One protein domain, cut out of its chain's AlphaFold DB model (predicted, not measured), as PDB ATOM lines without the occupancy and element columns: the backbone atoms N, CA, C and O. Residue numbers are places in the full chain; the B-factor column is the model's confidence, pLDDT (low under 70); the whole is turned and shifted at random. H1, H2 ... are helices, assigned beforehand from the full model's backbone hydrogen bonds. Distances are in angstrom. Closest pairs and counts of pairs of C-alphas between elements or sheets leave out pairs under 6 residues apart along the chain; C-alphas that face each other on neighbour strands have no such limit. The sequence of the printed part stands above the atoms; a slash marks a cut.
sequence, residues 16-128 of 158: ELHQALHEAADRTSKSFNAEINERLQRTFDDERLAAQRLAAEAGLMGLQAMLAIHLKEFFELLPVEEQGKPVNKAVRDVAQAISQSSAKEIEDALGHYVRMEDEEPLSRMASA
ATOM      1  N   GLU A  16     120.339 109.662 197.625       96.94
ATOM      2  CA  GLU A  16     121.561 109.428 198.398       96.94
ATOM      3  C   GLU A  16     122.665 110.413 197.993       96.94
ATOM      4  O   GLU A  16     123.362 110.968 198.842       96.94
ATOM      5  N   LEU A  17     122.789 110.686 196.689       95.12
ATOM      6  CA  LEU A  17     123.760 111.646 196.170       95.12
ATOM      7  C   LEU A  17     123.394 113.083 196.557       95.12
ATOM      8  O   LEU A  17     124.273 113.865 196.909       95.12
ATOM      9  N   HIS A  18     122.106 113.431 196.515       96.19
ATOM     10  CA  HIS A  18     121.628 114.738 196.957       96.19
ATOM     11  C   HIS A  18     121.988 114.989 198.426       96.19
ATOM     12  O   HIS A  18     122.555 116.031 198.746       96.19
ATOM     13  N   GLN A  19     121.708 114.022 199.305       97.12
ATOM     14  CA  GLN A  19     122.046 114.118 200.724       97.12
ATOM     15  C   GLN A  19     123.560 114.232 200.938       97.12
ATOM     16  O   GLN A  19     124.009 115.137 201.639       97.12
ATOM     17  N   ALA A  20     124.352 113.384 200.278       97.00
ATOM     18  CA  ALA A  20     125.807 113.420 200.391       97.00
ATOM     19  C   ALA A  20     126.410 114.768 199.951       97.00
ATOM     20  O   ALA A  20     127.404 115.221 200.521       97.00
ATOM     21  N   LEU A  21     125.820 115.422 198.944       95.88
ATOM     22  CA  LEU A  21     126.239 116.751 198.494       95.88
ATOM     23  C   LEU A  21     125.887 117.850 199.507       95.88
ATOM     24  O   LEU A  21     126.696 118.755 199.695       95.88
ATOM     25  N   HIS A  22     124.738 117.765 200.187       96.50
ATOM     26  CA  HIS A  22     124.394 118.698 201.274       96.50
ATOM     27  C   HIS A  22     125.343 118.548 202.460       96.50
ATOM     28  O   HIS A  22     125.945 119.528 202.881       96.50
ATOM     29  N   GLU A  23     125.576 117.319 202.921       97.69
ATOM     30  CA  GLU A  23     126.524 117.050 204.011       97.69
ATOM     31  C   GLU A  23     127.947 117.521 203.666       97.69
ATOM     32  O   GLU A  23     128.686 118.017 204.519       97.69
ATOM     33  N   ALA A  24     128.352 117.376 202.400       97.25
ATOM     34  CA  ALA A  24     129.632 117.880 201.928       97.25
ATOM     35  C   ALA A  24     129.695 119.411 201.930       97.25
ATOM     36  O   ALA A  24     130.691 119.949 202.404       97.25
ATOM     37  N   ALA A  25     128.649 120.083 201.440       97.44
ATOM     38  CA  ALA A  25     128.553 121.538 201.419       97.44
ATOM     39  C   ALA A  25     128.582 122.127 202.840       97.44
ATOM     40  O   ALA A  25     129.321 123.078 203.098       97.44
ATOM     41  N   ASP A  26     127.871 121.504 203.785       97.19
ATOM     42  CA  ASP A  26     127.901 121.884 205.199       97.19
ATOM     43  C   ASP A  26     129.315 121.741 205.777       97.19
ATOM     44  O   ASP A  26     129.850 122.666 206.394       97.19
ATOM     45  N   ARG A  27     129.974 120.605 205.512       97.31
ATOM     46  CA  ARG A  27     131.342 120.341 205.980       97.31
ATOM     47  C   ARG A  27     132.367 121.322 205.404       97.31
ATOM     48  O   ARG A  27     133.318 121.672 206.098       97.31
ATOM     49  N   THR A  28     132.214 121.742 204.150       95.44
ATOM     50  CA  THR A  28     133.122 122.695 203.489       95.44
ATOM     51  C   THR A  28     132.714 124.153 203.701       95.44
ATOM     52  O   THR A  28     133.429 125.046 203.246       95.44
ATOM     53  N   SER A  29     131.605 124.404 204.414       96.06
ATOM     54  CA  SER A  29     131.004 125.732 204.597       96.06
ATOM     55  C   SER A  29     130.712 126.441 203.265       96.06
ATOM     56  O   SER A  29     130.894 127.653 203.131       96.06
ATOM     57  N   LYS A  30     130.275 125.676 202.259       93.69
ATOM     58  CA  LYS A  30     129.914 126.158 200.919       93.69
ATOM     59  C   LYS A  30     128.409 126.089 200.719       93.69
ATOM     60  O   LYS A  30     127.705 125.327 201.369       93.69
ATOM     61  N   SER A  31     127.897 126.878 199.775       95.75
ATOM     62  CA  SER A  31     126.540 126.640 199.289       95.75
ATOM     63  C   SER A  31     126.501 125.339 198.489       95.75
ATOM     64  O   SER A  31     127.493 124.949 197.871       95.75
ATOM     65  N   PHE A  32     125.334 124.701 198.439       93.69
ATOM     66  CA  PHE A  32     125.127 123.474 197.667       93.69
ATOM     67  C   PHE A  32     125.599 123.607 196.206       93.69
ATOM     68  O   PHE A  32     126.330 122.762 195.695       93.69
ATOM     69  N   ASN A  33     125.265 124.726 195.551       92.62
ATOM     70  CA  ASN A  33     125.698 124.997 194.177       92.62
ATOM     71  C   ASN A  33     127.214 125.228 194.071       92.62
ATOM     72  O   ASN A  33     127.818 124.820 193.084       92.62
ATOM     73  N   ALA A  34     127.835 125.875 195.064       94.19
ATOM     74  CA  ALA A  34     129.280 126.092 195.068       94.19
ATOM     75  C   ALA A  34     130.054 124.773 195.210       94.19
ATOM     76  O   ALA A  34     131.038 124.576 194.503       94.19
ATOM     77  N   GLU A  35     129.576 123.851 196.050       96.38
ATOM     78  CA  GLU A  35     130.158 122.512 196.204       96.38
ATOM     79  C   GLU A  35     130.038 121.686 194.909       96.38
ATOM     80  O   GLU A  35     131.003 121.051 194.485       96.38
ATOM     81  N   ILE A  36     128.878 121.726 194.238       94.69
ATOM     82  CA  ILE A  36     128.691 121.056 192.939       94.69
ATOM     83  C   ILE A  36     129.656 121.623 191.896       94.69
ATOM     84  O   ILE A  36     130.361 120.862 191.232       94.69
ATOM     85  N   ASN A  37     129.708 122.950 191.765       94.31
ATOM     86  CA  ASN A  37     130.556 123.610 190.777       94.31
ATOM     87  C   ASN A  37     132.035 123.307 191.006       94.31
ATOM     88  O   ASN A  37     132.743 123.005 190.052       94.31
ATOM     89  N   GLU A  38     132.504 123.341 192.252       95.50
ATOM     90  CA  GLU A  38     133.895 123.021 192.568       95.50
ATOM     91  C   GLU A  38     134.241 121.570 192.233       95.50
ATOM     92  O   GLU A  38     135.285 121.316 191.635       95.50
ATOM     93  N   ARG A  39     133.372 120.611 192.573       95.31
ATOM     94  CA  ARG A  39     133.598 119.198 192.238       95.31
ATOM     95  C   ARG A  39     133.668 118.980 190.735       95.31
ATOM     96  O   ARG A  39     134.570 118.291 190.273       95.31
ATOM     97  N   LEU A  40     132.741 119.575 189.984       94.88
ATOM     98  CA  LEU A  40     132.739 119.495 188.524       94.88
ATOM     99  C   LEU A  40     134.000 120.133 187.939       94.88
ATOM    100  O   LEU A  40     134.678 119.506 187.130       94.88
ATOM    101  N   GLN A  41     134.344 121.342 188.388       95.62
ATOM    102  CA  GLN A  41     135.532 122.058 187.932       95.62
ATOM    103  C   GLN A  41     136.803 121.249 188.197       95.62
ATOM    104  O   GLN A  41     137.636 121.109 187.305       95.62
ATOM    105  N   ARG A  42     136.912 120.650 189.387       96.00
ATOM    106  CA  ARG A  42     138.041 119.798 189.751       96.00
ATOM    107  C   ARG A  42     138.178 118.593 188.823       96.00
ATOM    108  O   ARG A  42     139.294 118.295 188.422       96.00
ATOM    109  N   THR A  43     137.080 117.939 188.444       95.38
ATOM    110  CA  THR A  43     137.131 116.818 187.490       95.38
ATOM    111  C   THR A  43     137.733 117.253 186.152       95.38
ATOM    112  O   THR A  43     138.643 116.598 185.650       95.38
ATOM    113  N   PHE A  44     137.293 118.390 185.602       94.31
ATOM    114  CA  PHE A  44     137.845 118.913 184.345       94.31
ATOM    115  C   PHE A  44     139.304 119.363 184.480       94.31
ATOM    116  O   PHE A  44     140.103 119.181 183.558       94.31
ATOM    117  N   ASP A  45     139.672 119.960 185.615       94.88
ATOM    118  CA  ASP A  45     141.049 120.371 185.874       94.88
ATOM    119  C   ASP A  45     141.980 119.159 186.004       94.88
ATOM    120  O   ASP A  45     143.067 119.177 185.425       94.88
ATOM    121  N   ASP A  46     141.550 118.097 186.688       94.50
ATOM    122  CA  ASP A  46     142.307 116.852 186.838       94.50
ATOM    123  C   ASP A  46     142.514 116.162 185.475       94.50
ATOM    124  O   ASP A  46     143.636 115.765 185.151       94.50
ATOM    125  N   GLU A  47     141.480 116.098 184.628       93.94
ATOM    126  CA  GLU A  47     141.588 115.595 183.249       93.94
ATOM    127  C   GLU A  47     142.563 116.429 182.406       93.94
ATOM    128  O   GLU A  47     143.429 115.884 181.714       93.94
ATOM    129  N   ARG A  48     142.473 117.762 182.492       93.94
ATOM    130  CA  ARG A  48     143.377 118.669 181.773       93.94
ATOM    131  C   ARG A  48     144.820 118.498 182.235       93.94
ATOM    132  O   ARG A  48     145.721 118.456 181.401       93.94
ATOM    133  N   LEU A  49     145.051 118.401 183.543       93.00
ATOM    134  CA  LEU A  49     146.382 118.183 184.110       93.00
ATOM    135  C   LEU A  49     146.946 116.823 183.693       93.00
ATOM    136  O   LEU A  49     148.126 116.739 183.353       93.00
ATOM    137  N   ALA A  50     146.124 115.772 183.666       91.88
ATOM    138  CA  ALA A  50     146.532 114.460 183.177       91.88
ATOM    139  C   ALA A  50     146.944 114.512 181.696       91.88
ATOM    140  O   ALA A  50     148.019 114.028 181.339       91.88
ATOM    141  N   ALA A  51     146.151 115.173 180.848       91.25
ATOM    142  CA  ALA A  51     146.478 115.355 179.435       91.25
ATOM    143  C   ALA A  51     147.766 116.174 179.233       91.25
ATOM    144  O   ALA A  51     148.609 115.817 178.409       91.25
ATOM    145  N   GLN A  52     147.957 117.245 180.010       92.56
ATOM    146  CA  GLN A  52     149.177 118.056 179.977       92.56
ATOM    147  C   GLN A  52     150.414 117.260 180.399       92.56
ATOM    148  O   GLN A  52     151.462 117.402 179.771       92.56
ATOM    149  N   ARG A  53     150.302 116.411 181.429       91.56
ATOM    150  CA  ARG A  53     151.394 115.522 181.857       91.56
ATOM    151  C   ARG A  53     151.768 114.540 180.759       91.56
ATOM    152  O   ARG A  53     152.937 114.476 180.400       91.56
ATOM    153  N   LEU A  54     150.784 113.868 180.164       88.75
ATOM    154  CA  LEU A  54     151.020 112.933 179.066       88.75
ATOM    155  C   LEU A  54     151.697 113.620 177.868       88.75
ATOM    156  O   LEU A  54     152.640 113.089 177.288       88.75
ATOM    157  N   ALA A  55     151.248 114.829 177.515       86.75
ATOM    158  CA  ALA A  55     151.856 115.610 176.442       86.75
ATOM    159  C   ALA A  55     153.300 116.030 176.772       86.75
ATOM    160  O   ALA A  55     154.169 115.974 175.901       86.75
ATOM    161  N   ALA A  56     153.572 116.425 178.018       85.69
ATOM    162  CA  ALA A  56     154.916 116.773 178.470       85.69
ATOM    163  C   ALA A  56     155.854 115.556 178.465       85.69
ATOM    164  O   ALA A  56     156.991 115.670 178.010       85.69
ATOM    165  N   GLU A  57     155.373 114.393 178.907       85.56
ATOM    166  CA  GLU A  57     156.113 113.128 178.866       85.56
ATOM    167  C   GLU A  57     156.451 112.729 177.426       85.56
ATOM    168  O   GLU A  57     157.612 112.461 177.119       85.56
ATOM    169  N   ALA A  58     155.475 112.783 176.515       81.06
ATOM    170  CA  ALA A  58     155.703 112.511 175.098       81.06
ATOM    171  C   ALA A  58     156.701 113.503 174.469       81.06
ATOM    172  O   ALA A  58     157.584 113.106 173.708       81.06
ATOM    173  N   GLY A  59     156.595 114.791 174.812       83.50
ATOM    174  CA  GLY A  59     157.534 115.819 174.366       83.50
ATOM    175  C   GLY A  59     158.959 115.566 174.859       83.50
ATOM    176  O   GLY A  59     159.909 115.664 174.081       83.50
ATOM    177  N   LEU A  60     159.116 115.184 176.130       87.44
ATOM    178  CA  LEU A  60     160.414 114.848 176.710       87.44
ATOM    179  C   LEU A  60     161.033 113.619 176.036       87.44
ATOM    180  O   LEU A  60     162.209 113.667 175.681       87.44
ATOM    181  N   MET A  61     160.249 112.565 175.791       81.44
ATOM    182  CA  MET A  61     160.707 111.384 175.047       81.44
ATOM    183  C   MET A  61     161.175 111.751 173.634       81.44
ATOM    184  O   MET A  61     162.220 111.280 173.187       81.44
ATOM    185  N   GLY A  62     160.450 112.636 172.944       81.00
ATOM    186  CA  GLY A  62     160.855 113.143 171.632       81.00
ATOM    187  C   GLY A  62     162.198 113.880 171.673       81.00
ATOM    188  O   GLY A  62     163.075 113.614 170.854       81.00
ATOM    189  N   LEU A  63     162.396 114.763 172.659       86.81
ATOM    190  CA  LEU A  63     163.668 115.468 172.853       86.81
ATOM    191  C   LEU A  63     164.817 114.513 173.200       86.81
ATOM    192  O   LEU A  63     165.923 114.678 172.687       86.81
ATOM    193  N   GLN A  64     164.562 113.507 174.039       85.00
ATOM    194  CA  GLN A  64     165.540 112.475 174.388       85.00
ATOM    195  C   GLN A  64     165.963 111.669 173.154       85.00
ATOM    196  O   GLN A  64     167.158 111.515 172.909       85.00
ATOM    197  N   ALA A  65     165.006 111.226 172.335       85.25
ATOM    198  CA  ALA A  65     165.295 110.514 171.094       85.25
ATOM    199  C   ALA A  65     166.131 111.370 170.125       85.25
ATOM    200  O   ALA A  65     167.135 110.898 169.595       85.25
ATOM    201  N   MET A  66     165.768 112.644 169.947       89.69
ATOM    202  CA  MET A  66     166.527 113.577 169.105       89.69
ATOM    203  C   MET A  66     167.957 113.789 169.609       89.69
ATOM    204  O   MET A  66     168.900 113.770 168.821       89.69
ATOM    205  N   LEU A  67     168.139 113.955 170.923       89.25
ATOM    206  CA  LEU A  67     169.466 114.092 171.517       89.25
ATOM    207  C   LEU A  67     170.315 112.840 171.275       89.25
ATOM    208  O   LEU A  67     171.473 112.954 170.883       89.25
ATOM    209  N   ALA A  68     169.742 111.652 171.473       87.56
ATOM    210  CA  ALA A  68     170.453 110.404 171.236       87.56
ATOM    211  C   ALA A  68     170.894 110.247 169.774       87.56
ATOM    212  O   ALA A  68     172.033 109.852 169.520       87.56
ATOM    213  N   ILE A  69     170.024 110.607 168.823       90.06
ATOM    214  CA  ILE A  69     170.350 110.611 167.392       90.06
ATOM    215  C   ILE A  69     171.543 111.531 167.129       90.06
ATOM    216  O   ILE A  69     172.545 111.080 166.581       90.06
ATOM    217  N   HIS A  70     171.494 112.783 167.589       90.06
ATOM    218  CA  HIS A  70     172.567 113.741 167.328       90.06
ATOM    219  C   HIS A  70     173.893 113.384 168.004       90.06
ATOM    220  O   HIS A  70     174.954 113.601 167.423       90.06
ATOM    221  N   LEU A  71     173.868 112.812 169.211       90.69
ATOM    222  CA  LEU A  71     175.090 112.333 169.864       90.69
ATOM    223  C   LEU A  71     175.713 111.160 169.099       90.69
ATOM    224  O   LEU A  71     176.936 111.088 168.972       90.69
ATOM    225  N   LYS A  72     174.881 110.262 168.560       88.69
ATOM    226  CA  LYS A  72     175.341 109.157 167.718       88.69
ATOM    227  C   LYS A  72     175.934 109.666 166.402       88.69
ATOM    228  O   LYS A  72     177.046 109.275 166.063       88.69
ATOM    229  N   GLU A  73     175.238 110.564 165.707       90.19
ATOM    230  CA  GLU A  73     175.726 111.198 164.473       90.19
ATOM    231  C   GLU A  73     177.057 111.917 164.706       90.19
ATOM    232  O   GLU A  73     178.005 111.740 163.944       90.19
ATOM    233  N   PHE A  74     177.163 112.689 165.793       89.62
ATOM    234  CA  PHE A  74     178.406 113.361 166.160       89.62
ATOM    235  C   PHE A  74     179.552 112.364 166.348       89.62
ATOM    236  O   PHE A  74     180.637 112.580 165.814       89.62
ATOM    237  N   PHE A  75     179.314 111.263 167.069       87.94
ATOM    238  CA  PHE A  75     180.325 110.225 167.271       87.94
ATOM    239  C   PHE A  75     180.768 109.581 165.949       87.94
ATOM    240  O   PHE A  75     181.962 109.367 165.744       87.94
ATOM    241  N   GLU A  76     179.831 109.301 165.043       89.19
ATOM    242  CA  GLU A  76     180.117 108.708 163.731       89.19
ATOM    243  C   GLU A  76     180.919 109.644 162.811       89.19
ATOM    244  O   GLU A  76     181.681 109.167 161.970       89.19
ATOM    245  N   LEU A  77     180.804 110.964 162.993       92.19
ATOM    246  CA  LEU A  77     181.568 111.971 162.247       92.19
ATOM    247  C   LEU A  77     182.999 112.179 162.764       92.19
ATOM    248  O   LEU A  77     183.800 112.835 162.093       92.19
ATOM    249  N   LEU A  78     183.339 111.656 163.945       89.12
ATOM    250  CA  LEU A  78     184.693 111.778 164.478       89.12
ATOM    251  C   LEU A  78     185.690 110.950 163.647       89.12
ATOM    252  O   LEU A  78     185.369 109.821 163.258       89.12
ATOM    253  N   PRO A  79     186.928 111.444 163.443       92.94
ATOM    254  CA  PRO A  79     188.016 110.634 162.901       92.94
ATOM    255  C   PRO A  79     188.205 109.338 163.701       92.94
ATOM    256  O   PRO A  79     188.011 109.316 164.919       92.94
ATOM    257  N   VAL A  80     188.608 108.251 163.041       87.94
ATOM    258  CA  VAL A  80     188.687 106.912 163.661       87.94
ATOM    259  C   VAL A  80     189.626 106.904 164.876       87.94
ATOM    260  O   VAL A  80     189.331 106.280 165.895       87.94
ATOM    261  N   GLU A  81     190.723 107.654 164.808       89.12
ATOM    262  CA  GLU A  81     191.669 107.856 165.908       89.12
ATOM    263  C   GLU A  81     191.055 108.558 167.133       89.12
ATOM    264  O   GLU A  81     191.448 108.290 168.270       89.12
ATOM    265  N   GLU A  82     190.055 109.415 166.925       87.44
ATOM    266  CA  GLU A  82     189.350 110.135 167.985       87.44
ATOM    267  C   GLU A  82     188.276 109.257 168.640       87.44
ATOM    268  O   GLU A  82     188.078 109.329 169.854       87.44
ATOM    269  N   GLN A  83     187.622 108.368 167.886       85.44
ATOM    270  CA  GLN A  83     186.567 107.478 168.398       85.44
ATOM    271  C   GLN A  83     187.049 106.549 169.526       85.44
ATOM    272  O   GLN A  83     186.271 106.133 170.387       85.44
ATOM    273  N   GLY A  84     188.346 106.229 169.550       83.88
ATOM    274  CA  GLY A  84     188.956 105.403 170.589       83.88
ATOM    275  C   GLY A  84     189.079 106.088 171.954       83.88
ATOM    276  O   GLY A  84     189.244 105.387 172.960       83.88
ATOM    277  N   LYS A  85     188.997 107.425 172.005       82.94
ATOM    278  CA  LYS A  85     189.224 108.201 173.229       82.94
ATOM    279  C   LYS A  85     188.125 107.950 174.272       82.94
ATOM    280  O   LYS A  85     186.956 107.827 173.899       82.94
ATOM    281  N   PRO A  86     188.464 107.927 175.578       80.44
ATOM    282  CA  PRO A  86     187.506 107.637 176.650       80.44
ATOM    283  C   PRO A  86     186.256 108.523 176.621       80.44
ATOM    284  O   PRO A  86     185.146 108.012 176.722       80.44
ATOM    285  N   VAL A  87     186.430 109.830 176.396       80.62
ATOM    286  CA  VAL A  87     185.320 110.794 176.317       80.62
ATOM    287  C   VAL A  87     184.361 110.491 175.164       80.62
ATOM    288  O   VAL A  87     183.148 110.544 175.334       80.62
ATOM    289  N   ASN A  88     184.879 110.087 174.003       84.31
ATOM    290  CA  ASN A  88     184.055 109.818 172.826       84.31
ATOM    291  C   ASN A  88     183.305 108.487 172.964       84.31
ATOM    292  O   ASN A  88     182.137 108.397 172.587       84.31
ATOM    293  N   LYS A  89     183.922 107.476 173.588       82.75
ATOM    294  CA  LYS A  89     183.220 106.242 173.975       82.75
ATOM    295  C   LYS A  89     182.087 106.525 174.959       82.75
ATOM    296  O   LYS A  89     180.982 106.042 174.745       82.75
ATOM    297  N   ALA A  90     182.330 107.370 175.961       80.62
ATOM    298  CA  ALA A  90     181.302 107.777 176.913       80.62
ATOM    299  C   ALA A  90     180.129 108.497 176.226       80.62
ATOM    300  O   ALA A  90     178.977 108.195 176.517       80.62
ATOM    301  N   VAL A  91     180.398 109.388 175.263       83.44
ATOM    302  CA  VAL A  91     179.352 110.055 174.462       83.44
ATOM    303  C   VAL A  91     178.485 109.044 173.706       83.44
ATOM    304  O   VAL A  91     177.258 109.142 173.743       83.44
ATOM    305  N   ARG A  92     179.100 108.048 173.058       88.00
ATOM    306  CA  ARG A  92     178.375 106.973 172.363       88.00
ATOM    307  C   ARG A  92     177.526 106.143 173.329       88.00
ATOM    308  O   ARG A  92     176.371 105.848 173.029       88.00
ATOM    309  N   ASP A  93     178.089 105.771 174.472       82.88
ATOM    310  CA  ASP A  93     177.409 104.928 175.455       82.88
ATOM    311  C   ASP A  93     176.231 105.687 176.105       82.88
ATOM    312  O   ASP A  93     175.150 105.126 176.274       82.88
ATOM    313  N   VAL A  94     176.372 106.998 176.342       82.75
ATOM    314  CA  VAL A  94     175.272 107.885 176.768       82.75
ATOM    315  C   VAL A  94     174.188 107.997 175.691       82.75
ATOM    316  O   VAL A  94     173.005 107.898 176.010       82.75
ATOM    317  N   ALA A  95     174.553 108.158 174.415       86.50
ATOM    318  CA  ALA A  95     173.584 108.192 173.315       86.50
ATOM    319  C   ALA A  95     172.750 106.898 173.242       86.50
ATOM    320  O   ALA A  95     171.529 106.932 173.051       86.50
ATOM    321  N   GLN A  96     173.404 105.752 173.446       85.50
ATOM    322  CA  GLN A  96     172.751 104.446 173.500       85.50
ATOM    323  C   GLN A  96     171.797 104.340 174.701       85.50
ATOM    324  O   GLN A  96     170.647 103.936 174.530       85.50
ATOM    325  N   ALA A  97     172.236 104.759 175.889       83.69
ATOM    326  CA  ALA A  97     171.436 104.706 177.112       83.69
ATOM    327  C   ALA A  97     170.208 105.639 177.065       83.69
ATOM    328  O   ALA A  97     169.116 105.262 177.496       83.69
ATOM    329  N   ILE A  98     170.348 106.836 176.476       82.88
ATOM    330  CA  ILE A  98     169.222 107.755 176.236       82.88
ATOM    331  C   ILE A  98     168.209 107.115 175.279       82.88
ATOM    332  O   ILE A  98     167.010 107.156 175.549       82.88
ATOM    333  N   SER A  99     168.674 106.468 174.203       78.06
ATOM    334  CA  SER A  99     167.793 105.752 173.262       78.06
ATOM    335  C   SER A  99     167.003 104.627 173.939       78.06
ATOM    336  O   SER A  99     165.882 104.325 173.536       78.06
ATOM    337  N   GLN A 100     167.576 104.012 174.973       81.38
ATOM    338  CA  GLN A 100     166.952 102.945 175.757       81.38
ATOM    339  C   GLN A 100     166.135 103.474 176.948       81.38
ATOM    340  O   GLN A 100     165.556 102.686 177.690       81.38
ATOM    341  N   SER A 101     166.046 104.802 177.120       72.81
ATOM    342  CA  SER A 101     165.365 105.466 178.244       72.81
ATOM    343  C   SER A 101     165.826 104.975 179.627       72.81
ATOM    344  O   SER A 101     165.061 105.002 180.593       72.81
ATOM    345  N   SER A 102     167.078 104.523 179.750       73.44
ATOM    346  CA  SER A 102     167.598 103.909 180.974       73.44
ATOM    347  C   SER A 102     168.448 104.901 181.766       73.44
ATOM    348  O   SER A 102     169.640 105.076 181.522       73.44
ATOM    349  N   ALA A 103     167.835 105.564 182.754       68.12
ATOM    350  CA  ALA A 103     168.527 106.537 183.610       68.12
ATOM    351  C   ALA A 103     169.738 105.933 184.342       68.12
ATOM    352  O   ALA A 103     170.767 106.588 184.486       68.12
ATOM    353  N   LYS A 104     169.627 104.664 184.750       66.94
ATOM    354  CA  LYS A 104     170.709 103.926 185.404       66.94
ATOM    355  C   LYS A 104     171.889 103.691 184.459       66.94
ATOM    356  O   LYS A 104     173.026 103.876 184.861       66.94
ATOM    357  N   GLU A 105     171.630 103.341 183.203       69.38
ATOM    358  CA  GLU A 105     172.701 103.166 182.215       69.38
ATOM    359  C   GLU A 105     173.373 104.492 181.855       69.38
ATOM    360  O   GLU A 105     174.581 104.517 181.630       69.38
ATOM    361  N   ILE A 106     172.627 105.604 181.855       66.88
ATOM    362  CA  ILE A 106     173.208 106.945 181.700       66.88
ATOM    363  C   ILE A 106     174.157 107.241 182.870       66.88
ATOM    364  O   ILE A 106     175.282 107.692 182.653       66.88
ATOM    365  N   GLU A 107     173.720 106.982 184.103       67.44
ATOM    366  CA  GLU A 107     174.530 107.189 185.306       67.44
ATOM    367  C   GLU A 107     175.770 106.287 185.323       67.44
ATOM    368  O   GLU A 107     176.868 106.769 185.598       67.44
ATOM    369  N   ASP A 108     175.626 105.014 184.959       71.06
ATOM    370  CA  ASP A 108     176.735 104.067 184.868       71.06
ATOM    371  C   ASP A 108     177.744 104.501 183.788       71.06
ATOM    372  O   ASP A 108     178.949 104.528 184.053       71.06
ATOM    373  N   ALA A 109     177.284 104.919 182.603       70.56
ATOM    374  CA  ALA A 109     178.148 105.400 181.519       70.56
ATOM    375  C   ALA A 109     178.943 106.654 181.925       70.56
ATOM    376  O   ALA A 109     180.161 106.723 181.727       70.56
ATOM    377  N   LEU A 110     178.278 107.630 182.551       72.12
ATOM    378  CA  LEU A 110     178.929 108.836 183.065       72.12
ATOM    379  C   LEU A 110     179.870 108.516 184.230       72.12
ATOM    380  O   LEU A 110     180.989 109.024 184.278       72.12
ATOM    381  N   GLY A 111     179.460 107.639 185.144       69.06
ATOM    382  CA  GLY A 111     180.262 107.197 186.281       69.06
ATOM    383  C   GLY A 111     181.528 106.454 185.854       69.06
ATOM    384  O   GLY A 111     182.585 106.647 186.457       69.06
ATOM    385  N   HIS A 112     181.462 105.649 184.791       70.69
ATOM    386  CA  HIS A 112     182.633 105.004 184.200       70.69
ATOM    387  C   HIS A 112     183.625 106.018 183.632       70.69
ATOM    388  O   HIS A 112     184.817 105.905 183.909       70.69
ATOM    389  N   TYR A 113     183.148 107.033 182.910       65.44
ATOM    390  CA  TYR A 113     184.009 108.115 182.430       65.44
ATOM    391  C   TYR A 113     184.636 108.894 183.589       65.44
ATOM    392  O   TYR A 113     185.840 109.141 183.596       65.44
ATOM    393  N   VAL A 114     183.839 109.208 184.613       66.44
ATOM    394  CA  VAL A 114     184.290 110.011 185.751       66.44
ATOM    395  C   VAL A 114     185.392 109.332 186.554       66.44
ATOM    396  O   VAL A 114     186.310 109.995 187.017       66.44
ATOM    397  N   ARG A 115     185.332 108.006 186.690       69.56
ATOM    398  CA  ARG A 115     186.363 107.216 187.380       69.56
ATOM    399  C   ARG A 115     187.637 107.020 186.554       69.56
ATOM    400  O   ARG A 115     188.641 106.598 187.112       69.56
ATOM    401  N   MET A 116     187.588 107.258 185.241       62.31
ATOM    402  CA  MET A 116     188.740 107.116 184.348       62.31
ATOM    403  C   MET A 116     189.593 108.387 184.236       62.31
ATOM    404  O   MET A 116     190.732 108.298 183.781       62.31
ATOM    405  N   GLU A 117     189.073 109.552 184.627       56.34
ATOM    406  CA  GLU A 117     189.851 110.789 184.711       56.34
ATOM    407  C   GLU A 117     190.191 111.091 186.181       56.34
ATOM    408  O   GLU A 117     189.302 111.377 186.971       56.34
ATOM    409  N   ASP A 118     191.478 111.065 186.549       57.78
ATOM    410  CA  ASP A 118     191.993 111.319 187.915       57.78
ATOM    411  C   ASP A 118     191.735 112.752 188.469       57.78
ATOM    412  O   ASP A 118     192.309 113.146 189.483       57.78
ATOM    413  N   GLU A 119     190.864 113.559 187.854       54.19
ATOM    414  CA  GLU A 119     190.376 114.825 188.424       54.19
ATOM    415  C   GLU A 119     188.858 114.930 188.294       54.19
ATOM    416  O   GLU A 119     188.308 114.560 187.261       54.19
ATOM    417  N   GLU A 120     188.207 115.535 189.300       60.88
ATOM    418  CA  GLU A 120     186.761 115.784 189.346       60.88
ATOM    419  C   GLU A 120     186.221 116.350 188.012       60.88
ATOM    420  O   GLU A 120     186.351 117.547 187.723       60.88
ATOM    421  N   PRO A 121     185.556 115.525 187.188       59.88
ATOM    422  CA  PRO A 121     185.182 115.874 185.812       59.88
ATOM    423  C   PRO A 121     184.125 116.970 185.750       59.88
ATOM    424  O   PRO A 121     184.089 117.764 184.810       59.88
ATOM    425  N   LEU A 122     183.302 117.073 186.798       53.88
ATOM    426  CA  LEU A 122     182.378 118.185 187.006       53.88
ATOM    427  C   LEU A 122     183.125 119.517 187.117       53.88
ATOM    428  O   LEU A 122     182.665 120.512 186.564       53.88
ATOM    429  N   SER A 123     184.299 119.537 187.754       53.16
ATOM    430  CA  SER A 123     185.136 120.731 187.891       53.16
ATOM    431  C   SER A 123     185.749 121.140 186.548       53.16
ATOM    432  O   SER A 123     185.739 122.322 186.193       53.16
ATOM    433  N   ARG A 124     186.180 120.172 185.724       58.59
ATOM    434  CA  ARG A 124     186.670 120.428 184.356       58.59
ATOM    435  C   ARG A 124     185.565 120.905 183.420       58.59
ATOM    436  O   ARG A 124     185.774 121.884 182.705       58.59
ATOM    437  N   MET A 125     184.396 120.266 183.451       58.47
ATOM    438  CA  MET A 125     183.244 120.632 182.627       58.47
ATOM    439  C   MET A 125     182.673 121.993 183.037       58.47
ATOM    440  O   MET A 125     182.472 122.851 182.179       58.47
ATOM    441  N   ALA A 126     182.513 122.253 184.338       51.75
ATOM    442  CA  ALA A 126     182.136 123.570 184.852       51.75
ATOM    443  C   ALA A 126     183.165 124.639 184.456       51.75
ATOM    444  O   ALA A 126     182.787 125.715 183.997       51.75
ATOM    445  N   SER A 127     184.462 124.324 184.533       55.31
ATOM    446  CA  SER A 127     185.537 125.224 184.099       55.31
ATOM    447  C   SER A 127     185.571 125.433 182.582       55.31
ATOM    448  O   SER A 127     185.958 126.505 182.120       55.31
ATOM    449  N   ALA A 128     185.199 124.437 181.778       58.88
ATOM    450  CA  ALA A 128     185.111 124.552 180.322       58.88
ATOM    451  C   ALA A 128     183.904 125.406 179.909       58.88
ATOM    452  O   ALA A 128     184.051 126.324 179.103       58.88
TER     453      ALA A 128
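This is residues 16 to 128 of the 158 residues of an uncharacterized protein of Delftia sp. RIT313 (UniProt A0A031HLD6). One very long helix, H2, makes the long axis, with H1 set across its first end as a corner and a small helical head at its other end. In that head, beyond the turn with little H3, H4 folds back on H2, H5 runs side by side with H4, and residues 123 to 128 of H6 stick out. Between the two ends, residues 40 to 60 of H2 are a bare shaft. The printed part has 113 residues with six named helices, H1 to H6 in order, and no named strand: all helix, extended, with a radius of gyration of the C-alphas of 25.9 A and spans of 77 by 28 by 24 A.

H1, residues 16 to 28, touches H2, residues 32 to 77, about perpendicular at 82 degrees; their closest C-alphas, of Ala 25 and Phe 32, are 5.4 A apart. H2 touches H1 with residues 32 to 36 alone. H3, residues 80 to 83, is close to but not clearly touching H4, residues 86 to 99; their closest C-alphas, of Gln 83 and Lys 89, are 6.6 A apart. H4 touches residues 64 to 75 of H2, opposite ways at a steep tilt of 38 degrees, with the C-alphas of Ala 68 and Ala 95 closest at 4.4 A. H4 and H5, residues 103 to 116, form a helical hairpin at a shallow tilt of 4 degrees; their closest C-alphas, of Ala 97 and Ile 106, are 5.4 A apart. H6, residues 121 to 128, is close to but not clearly touching H5, with the C-alphas of Val 114 and Pro 121 closest at 5.9 A. H2 and H5 are apart. Every O i to N i+4 pair is within hydrogen-bond range in H1, H2, H4, H5 and H6; H3 is too short for such a pair.

H1 begins at C-alpha 16 (121.561, 109.428, 198.398) and is 18.3 A long. H2 is 67.6 A long and ends at C-alpha 77 (181.568, 111.971, 162.247). H4 is 20.1 A long and H5 20.2 A. H6 ends at C-alpha 128 (185.111, 124.552, 180.322).

The two C-alphas farthest apart, of Gln 19 and Glu 81, are 78.1 A apart. The printed part has no cut, and its five links are tight. The mean pLDDT of the printed part is 83.5; residues 103 to 107, 111 and 113 to 128 are under 70.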